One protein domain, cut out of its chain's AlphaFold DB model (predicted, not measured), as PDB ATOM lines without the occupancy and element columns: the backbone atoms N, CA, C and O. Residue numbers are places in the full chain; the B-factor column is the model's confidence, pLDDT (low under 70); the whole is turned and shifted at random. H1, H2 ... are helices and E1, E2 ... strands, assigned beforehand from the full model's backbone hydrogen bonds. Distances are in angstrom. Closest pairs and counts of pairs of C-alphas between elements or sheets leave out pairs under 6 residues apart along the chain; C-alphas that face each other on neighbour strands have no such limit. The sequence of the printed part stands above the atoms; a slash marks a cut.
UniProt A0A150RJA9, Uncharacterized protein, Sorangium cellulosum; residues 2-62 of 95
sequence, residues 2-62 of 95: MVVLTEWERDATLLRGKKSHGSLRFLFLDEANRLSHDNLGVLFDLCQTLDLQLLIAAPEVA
ATOM      1  N   MET A   2       4.977   1.879  -4.633       38.69
ATOM      2  CA  MET A   2       4.311   2.520  -3.493       38.69
ATOM      3  C   MET A   2       4.792   1.833  -2.214       38.69
ATOM      4  O   MET A   2       4.567   0.638  -2.047       38.69
ATOM      5  N   VAL A   3       5.489   2.566  -1.348       44.66
ATOM      6  CA  VAL A   3       5.939   2.072  -0.041       44.66
ATOM      7  C   VAL A   3       5.129   2.808   1.015       44.66
ATOM      8  O   VAL A   3       5.284   4.014   1.184       44.66
ATOM      9  N   VAL A   4       4.246   2.089   1.702       53.56
ATOM     10  CA  VAL A   4       3.494   2.602   2.852       53.56
ATOM     11  C   VAL A   4       4.122   1.994   4.101       53.56
ATOM     12  O   VAL A   4       3.982   0.798   4.343       53.56
ATOM     13  N   LEU A   5       4.855   2.795   4.875       54.38
ATOM     14  CA  LEU A   5       5.403   2.382   6.170       54.38
ATOM     15  C   LEU A   5       4.325   2.593   7.238       54.38
ATOM     16  O   LEU A   5       4.273   3.636   7.883       54.38
ATOM     17  N   THR A   6       3.441   1.607   7.394       56.25
ATOM     18  CA  THR A   6       2.322   1.606   8.357       56.25
ATOM     19  C   THR A   6       2.740   1.918   9.798       56.25
ATOM     20  O   THR A   6       1.979   2.536  10.537       56.25
ATOM     21  N   GLU A   7       3.964   1.560  10.195       55.03
ATOM     22  CA  GLU A   7       4.474   1.825  11.548       55.03
ATOM     23  C   GLU A   7       4.781   3.313  11.797       55.03
ATOM     24  O   GLU A   7       4.521   3.828  12.880       55.03
ATOM     25  N   TRP A   8       5.234   4.057  10.782       56.19
ATOM     26  CA  TRP A   8       5.503   5.496  10.928       56.19
ATOM     27  C   TRP A   8       4.232   6.340  11.055       56.19
ATOM     28  O   TRP A   8       4.267   7.435  11.615       56.19
ATOM     29  N   GLU A   9       3.097   5.836  10.573       60.94
ATOM     30  CA  GLU A   9       1.814   6.530  10.672       60.94
ATOM     31  C   GLU A   9       1.261   6.522  12.108       60.94
ATOM     32  O   GLU A   9       0.767   7.547  12.593       60.94
ATOM     33  N   ARG A  10       1.395   5.396  12.822       61.25
ATOM     34  CA  ARG A  10       0.981   5.277  14.230       61.25
ATOM     35  C   ARG A  10       1.787   6.201  15.138       61.25
ATOM     36  O   ARG A  10       1.194   6.957  15.909       61.25
ATOM     37  N   ASP A  11       3.108   6.204  14.996       59.06
ATOM     38  CA  ASP A  11       3.994   7.004  15.848       59.06
ATOM     39  C   ASP A  11       3.817   8.509  15.620       59.06
ATOM     40  O   ASP A  11       3.740   9.299  16.564       59.06
ATOM     41  N   ALA A  12       3.664   8.936  14.368       58.91
ATOM     42  CA  ALA A  12       3.454  10.344  14.057       58.91
ATOM     43  C   ALA A  12       2.056  10.854  14.462       58.91
ATOM     44  O   ALA A  12       1.905  12.041  14.768       58.91
ATOM     45  N   THR A  13       1.051   9.973  14.534       60.62
ATOM     46  CA  THR A  13      -0.268  10.293  15.107       60.62
ATOM     47  C   THR A  13      -0.176  10.539  16.616       60.62
ATOM     48  O   THR A  13      -0.816  11.459  17.121       60.62
ATOM     49  N   LEU A  14       0.663   9.778  17.329       61.00
ATOM     50  CA  LEU A  14       0.912   9.959  18.766       61.00
ATOM     51  C   LEU A  14       1.698  11.246  19.070       61.00
ATOM     52  O   LEU A  14       1.459  11.890  20.088       61.00
ATOM     53  N   LEU A  15       2.605  11.650  18.174       62.12
ATOM     54  CA  LEU A  15       3.439  12.847  18.337       62.12
ATOM     55  C   LEU A  15       2.755  14.152  17.877       62.12
ATOM     56  O   LEU A  15       3.191  15.244  18.251       62.12
ATOM     57  N   ARG A  16       1.667  14.087  17.092       64.00
ATOM     58  CA  ARG A  16       0.887  15.269  16.676       64.00
ATOM     59  C   ARG A  16      -0.221  15.597  17.685       64.00
ATOM     60  O   ARG A  16      -1.355  15.158  17.554       64.00
ATOM     61  N   GLY A  17       0.073  16.489  18.637       57.38
ATOM     62  CA  GLY A  17      -0.886  16.982  19.650       57.38
ATOM     63  C   GLY A  17      -2.115  17.751  19.122       57.38
ATOM     64  O   GLY A  17      -3.035  18.058  19.874       57.38
ATOM     65  N   LYS A  18      -2.172  18.053  17.822       54.59
ATOM     66  CA  LYS A  18      -3.374  18.494  17.098       54.59
ATOM     67  C   LYS A  18      -3.405  17.722  15.787       54.59
ATOM     68  O   LYS A  18      -2.358  17.629  15.147       54.59
ATOM     69  N   LYS A  19      -4.586  17.232  15.380       52.47
ATOM     70  CA  LYS A  19      -4.871  16.636  14.059       52.47
ATOM     71  C   LYS A  19      -4.521  17.630  12.943       52.47
ATOM     72  O   LYS A  19      -5.376  18.319  12.398       52.47
ATOM     73  N   SER A  20      -3.236  17.789  12.674       55.09
ATOM     74  CA  SER A  20      -2.717  18.701  11.675       55.09
ATOM     75  C   SER A  20      -2.827  17.966  10.345       55.09
ATOM     76  O   SER A  20      -2.082  17.032  10.088       55.09
ATOM     77  N   HIS A  21      -3.855  18.338   9.585       62.41
ATOM     78  CA  HIS A  21      -4.023  18.175   8.140       62.41
ATOM     79  C   HIS A  21      -3.538  16.849   7.507       62.41
ATOM     80  O   HIS A  21      -2.403  16.763   7.049       62.41
ATOM     81  N   GLY A  22      -4.462  15.886   7.386       64.38
ATOM     82  CA  GLY A  22      -4.377  14.739   6.468       64.38
ATOM     83  C   GLY A  22      -3.556  13.535   6.947       64.38
ATOM     84  O   GLY A  22      -2.722  13.642   7.843       64.38
ATOM     85  N   SER A  23      -3.807  12.383   6.323       71.38
ATOM     86  CA  SER A  23      -3.038  11.141   6.477       71.38
ATOM     87  C   SER A  23      -1.573  11.301   6.075       71.38
ATOM     88  O   SER A  23      -1.250  12.094   5.199       71.38
ATOM     89  N   LEU A  24      -0.658  10.536   6.671       75.44
ATOM     90  CA  LEU A  24       0.762  10.549   6.280       75.44
ATOM     91  C   LEU A  24       1.064   9.630   5.094       75.44
ATOM     92  O   LEU A  24       2.215   9.494   4.678       75.44
ATOM     93  N   ARG A  25       0.032   8.988   4.551       78.75
ATOM     94  CA  ARG A  25       0.139   8.083   3.420       78.75
ATOM     95  C   ARG A  25      -0.016   8.884   2.137       78.75
ATOM     96  O   ARG A  25      -1.091   9.406   1.852       78.75
ATOM     97  N   PHE A  26       1.069   8.975   1.375       83.06
ATOM     98  CA  PHE A  26       1.099   9.678   0.098       83.06
ATOM     99  C   PHE A  26       1.038   8.703  -1.073       83.06
ATOM    100  O   PHE A  26       1.793   7.730  -1.128       83.06
ATOM    101  N   LEU A  27       0.178   9.008  -2.037       86.44
ATOM    102  CA  LEU A  27       0.194   8.423  -3.365       86.44
ATOM    103  C   LEU A  27       0.760   9.452  -4.343       86.44
ATOM    104  O   LEU A  27       0.307  10.593  -4.386       86.44
ATOM    105  N   PHE A  28       1.750   9.037  -5.127       87.44
ATOM    106  CA  PHE A  28       2.364   9.864  -6.159       87.44
ATOM    107  C   PHE A  28       1.966   9.336  -7.528       87.44
ATOM    108  O   PHE A  28       2.130   8.144  -7.800       87.44
ATOM    109  N   LEU A  29       1.477  10.227  -8.384       86.50
ATOM    110  CA  LEU A  29       1.157   9.905  -9.765       86.50
ATOM    111  C   LEU A  29       1.761  10.948 -10.703       86.50
ATOM    112  O   LEU A  29       1.321  12.098 -10.757       86.50
ATOM    113  N   ASP A  30       2.769  10.519 -11.451       84.69
ATOM    114  CA  ASP A  30       3.334  11.298 -12.545       84.69
ATOM    115  C   ASP A  30       2.636  10.952 -13.869       84.69
ATOM    116  O   ASP A  30       2.049   9.877 -14.004       84.69
ATOM    117  N   GLU A  31       2.681  11.870 -14.833       80.00
ATOM    118  CA  GLU A  31       2.056  11.725 -16.156       80.00
ATOM    119  C   GLU A  31       0.558  11.356 -16.114       80.00
ATOM    120  O   GLU A  31       0.071  10.552 -16.914       80.00
ATOM    121  N   ALA A  32      -0.206  11.968 -15.209       82.31
ATOM    122  CA  ALA A  32      -1.634  11.689 -15.030       82.31
ATOM    123  C   ALA A  32      -2.492  11.859 -16.293       82.31
ATOM    124  O   ALA A  32      -3.497  11.169 -16.431       82.31
ATOM    125  N   ASN A  33      -2.030  12.670 -17.251       78.56
ATOM    126  CA  ASN A  33      -2.614  12.799 -18.588       78.56
ATOM    127  C   ASN A  33      -2.749  11.459 -19.343       78.56
ATOM    128  O   ASN A  33      -3.465  11.383 -20.339       78.56
ATOM    129  N   ARG A  34      -2.037  10.402 -18.922       83.31
ATOM    130  CA  ARG A  34      -2.191   9.045 -19.473       83.31
ATOM    131  C   ARG A  34      -3.474   8.350 -19.023       83.31
ATOM    132  O   ARG A  34      -3.850   7.343 -19.622       83.31
ATOM    133  N   LEU A  35      -4.109   8.831 -17.959       81.62
ATOM    134  CA  LEU A  35      -5.374   8.311 -17.462       81.62
ATOM    135  C   LEU A  35      -6.539   9.080 -18.084       81.62
ATOM    136  O   LEU A  35      -6.473  10.287 -18.304       81.62
ATOM    137  N   SER A  36      -7.637   8.371 -18.343       84.25
ATOM    138  CA  SER A  36      -8.909   9.015 -18.665       84.25
ATOM    139  C   SER A  36      -9.464   9.756 -17.445       84.25
ATOM    140  O   SER A  36      -9.119   9.455 -16.298       84.25
ATOM    141  N   HIS A  37     -10.377  10.696 -17.693       80.12
ATOM    142  CA  HIS A  37     -11.049  11.444 -16.631       80.12
ATOM    143  C   HIS A  37     -11.801  10.526 -15.651       80.12
ATOM    144  O   HIS A  37     -11.705  10.713 -14.442       80.12
ATOM    145  N   ASP A  38     -12.456   9.480 -16.162       84.00
ATOM    146  CA  ASP A  38     -13.170   8.494 -15.341       84.00
ATOM    147  C   ASP A  38     -12.220   7.747 -14.393       84.00
ATOM    148  O   ASP A  38     -12.501   7.597 -13.205       84.00
ATOM    149  N   ASN A  39     -11.047   7.340 -14.891       84.81
ATOM    150  CA  ASN A  39     -10.045   6.652 -14.077       84.81
ATOM    151  C   ASN A  39      -9.439   7.576 -13.007       84.81
ATOM    152  O   ASN A  39      -9.113   7.111 -11.915       84.81
ATOM    153  N   LEU A  40      -9.302   8.876 -13.297       84.62
ATOM    154  CA  LEU A  40      -8.894   9.874 -12.303       84.62
ATOM    155  C   LEU A  40      -9.952  10.055 -11.210       84.62
ATOM    156  O   LEU A  40      -9.589  10.141 -10.038       84.62
ATOM    157  N   GLY A  41     -11.239  10.053 -11.568       84.81
ATOM    158  CA  GLY A  41     -12.345  10.072 -10.605       84.81
ATOM    159  C   GLY A  41     -12.262   8.909  -9.616       84.81
ATOM    160  O   GLY A  41     -12.188   9.124  -8.408       84.81
ATOM    161  N   VAL A  42     -12.127   7.684 -10.134       88.69
ATOM    162  CA  VAL A  42     -11.964   6.475  -9.306       88.69
ATOM    163  C   VAL A  42     -10.728   6.565  -8.399       88.69
ATOM    164  O   VAL A  42     -10.758   6.100  -7.259       88.69
ATOM    165  N   LEU A  43      -9.635   7.175  -8.867       87.75
ATOM    166  CA  LEU A  43      -8.434   7.373  -8.054       87.75
ATOM    167  C   LEU A  43      -8.674   8.339  -6.884       87.75
ATOM    168  O   LEU A  43      -8.173   8.091  -5.785       87.75
ATOM    169  N   PHE A  44      -9.430   9.420  -7.098       86.75
ATOM    170  CA  PHE A  44      -9.815  10.324  -6.013       86.75
ATOM    171  C   PHE A  44     -10.688   9.608  -4.982       86.75
ATOM    172  O   PHE A  44     -10.398   9.708  -3.789       86.75
ATOM    173  N   ASP A  45     -11.670   8.824  -5.427       88.50
ATOM    174  CA  ASP A  45     -12.542   8.043  -4.543       88.50
ATOM    175  C   ASP A  45     -11.745   7.016  -3.725       88.50
ATOM    176  O   ASP A  45     -11.958   6.859  -2.518       88.50
ATOM    177  N   LEU A  46     -10.766   6.354  -4.351       89.25
ATOM    178  CA  LEU A  46      -9.843   5.446  -3.672       89.25
ATOM    179  C   LEU A  46      -9.031   6.179  -2.596       89.25
ATOM    180  O   LEU A  46      -8.910   5.680  -1.477       89.25
ATOM    181  N   CYS A  47      -8.487   7.358  -2.914       86.50
ATOM    182  CA  CYS A  47      -7.712   8.154  -1.963       86.50
ATOM    183  C   CYS A  47      -8.571   8.637  -0.791       86.50
ATOM    184  O   CYS A  47      -8.100   8.624   0.341       86.50
ATOM    185  N   GLN A  48      -9.831   9.007  -1.024       85.44
ATOM    186  CA  GLN A  48     -10.761   9.356   0.051       85.44
ATOM    187  C   GLN A  48     -11.106   8.140   0.921       85.44
ATOM    188  O   GLN A  48     -11.027   8.218   2.144       85.44
ATOM    189  N   THR A  49     -11.427   7.004   0.298       88.62
ATOM    190  CA  THR A  49     -11.814   5.764   0.993       88.62
ATOM    191  C   THR A  49     -10.684   5.222   1.860       88.62
ATOM    192  O   THR A  49     -10.907   4.747   2.972       88.62
ATOM    193  N   LEU A  50      -9.456   5.285   1.346       86.56
ATOM    194  CA  LEU A  50      -8.278   4.800   2.045       86.56
ATOM    195  C   LEU A  50      -7.613   5.874   2.905       86.56
ATOM    196  O   LEU A  50      -6.645   5.537   3.572       86.56
ATOM    197  N   ASP A  51      -8.105   7.117   2.930       83.19
ATOM    198  CA  ASP A  51      -7.471   8.260   3.601       83.19
ATOM    199  C   ASP A  51      -5.990   8.401   3.188       83.19
ATOM    200  O   ASP A  51      -5.059   8.177   3.961       83.19
ATOM    201  N   LEU A  52      -5.772   8.692   1.905       84.88
ATOM    202  CA  LEU A  52      -4.471   8.940   1.284       84.88
ATOM    203  C   LEU A  52      -4.389  10.392   0.805       84.88
ATOM    204  O   LEU A  52      -5.341  10.938   0.246       84.88
ATOM    205  N   GLN A  53      -3.215  11.002   0.945       84.81
ATOM    206  CA  GLN A  53      -2.887  12.252   0.268       84.81
ATOM    207  C   GLN A  53      -2.370  11.950  -1.141       84.81
ATOM    208  O   GLN A  53      -1.419  11.191  -1.304       84.81
ATOM    209  N   LEU A  54      -2.964  12.556  -2.168       85.88
ATOM    210  CA  LEU A  54      -2.539  12.390  -3.559       85.88
ATOM    211  C   LEU A  54      -1.712  13.596  -4.020       85.88
ATOM    212  O   LEU A  54      -2.191  14.729  -3.986       85.88
ATOM    213  N   LEU A  55      -0.490  13.348  -4.496       88.44
ATOM    214  CA  LEU A  55       0.312  14.320  -5.237       88.44
ATOM    215  C   LEU A  55       0.395  13.889  -6.702       88.44
ATOM    216  O   LEU A  55       0.904  12.813  -7.015       88.44
ATOM    217  N   ILE A  56      -0.107  14.741  -7.593       87.38
ATOM    218  CA  ILE A  56      -0.334  14.390  -8.994       87.38
ATOM    219  C   ILE A  56       0.134  15.491  -9.949       87.38
ATOM    220  O   ILE A  56      -0.104  16.677  -9.714       87.38
ATOM    221  N   ALA A  57       0.764  15.093 -11.057       88.44
ATOM    222  CA  ALA A  57       1.104  15.973 -12.172       88.44
ATOM    223  C   ALA A  57       0.003  15.935 -13.253       88.44
ATOM    224  O   ALA A  57       0.133  15.245 -14.263       88.44
ATOM    225  N   ALA A  58      -1.092  16.670 -13.018       79.25
ATOM    226  CA  ALA A  58      -2.285  16.696 -13.875       79.25
ATOM    227  C   ALA A  58      -2.786  18.137 -14.130       79.25
ATOM    228  O   ALA A  58      -3.536  18.680 -13.306       79.25
ATOM    229  N   PRO A  59      -2.390  18.811 -15.226       72.31
ATOM    230  CA  PRO A  59      -2.906  20.143 -15.560       72.31
ATOM    231  C   PRO A  59      -4.438  20.193 -15.726       72.31
ATOM    232  O   PRO A  59      -5.059  21.204 -15.404       72.31
ATOM    233  N   GLU A  60      -5.058  19.108 -16.172       73.56
ATOM    234  CA  GLU A  60      -6.499  18.916 -16.330       73.56
ATOM    235  C   GLU A  60      -7.261  18.941 -14.993       73.56
ATOM    236  O   GLU A  60      -8.408  19.382 -14.939       73.56
ATOM    237  N   VAL A  61      -6.599  18.575 -13.890       70.94
ATOM    238  CA  VAL A  61      -7.163  18.578 -12.527       70.94
ATOM    239  C   VAL A  61      -6.937  19.920 -11.818       70.94
ATOM    240  O   VAL A  61      -7.492  20.166 -10.751       70.94
ATOM    241  N   ALA A  62      -6.186  20.853 -12.413       66.81
ATOM    242  CA  ALA A  62      -5.795  22.117 -11.781       66.81
ATOM    243  C   ALA A  62      -6.965  22.958 -11.229       66.81
ATOM    244  O   ALA A  62      -6.751  23.809 -10.357       66.81
TER     245      ALA A  62
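What this domain is: This is residues 2 to 62 of the 95 residues of an uncharacterized protein of Sorangium cellulosum (UniProt A0A150RJA9). Look first for a small two-stranded parallel ribbon, E1 beside E2, with helix H2 running back alongside it, nearer to E2; H1 sits away from this unit toward one end of the long axis, where residues 14 to 20 stick out. The 61 printed residues hold two helices and two strands in the order H1, E1, H2, E2, class mixed. The whole is loose, radius of gyration of the C-alphas 13.6 A, spanning 39 by 22 by 18 A.

Where its parts are: Find C-alpha 26 at (1.099, 9.678, 0.098), where E1, residues 26 to 29, begins; E2 is residues 53 to 56. H2, residues 37 to 50, runs 20.0 A from (-11.049, 11.444, -16.631). H1, residues 6 to 15, measures 15.1 A.

How they stand to each other: E1 and E2 are parallel at 19 degrees; N 27 and O 53, 2.8 A apart, are within hydrogen-bond range. E1, H2 and E2 make a strand-helix-strand unit, two parallel strands joined through a helix, with a right-handed crossover. The closest C-alphas of H2 and E2, Cys 47 and Gln 53, are 6.7 A apart. H1 is apart from H2 and E2. Every O i to N i+4 pair is within range in H2, 5 of 6 in H1.

The domain as a whole: The C-alphas farthest apart, Gly 17 and Ser 36, are 39.9 A apart. The printed part has no cut, and no link is long. In this model, pLDDT is under 70 at residues 2 to 22 and 62.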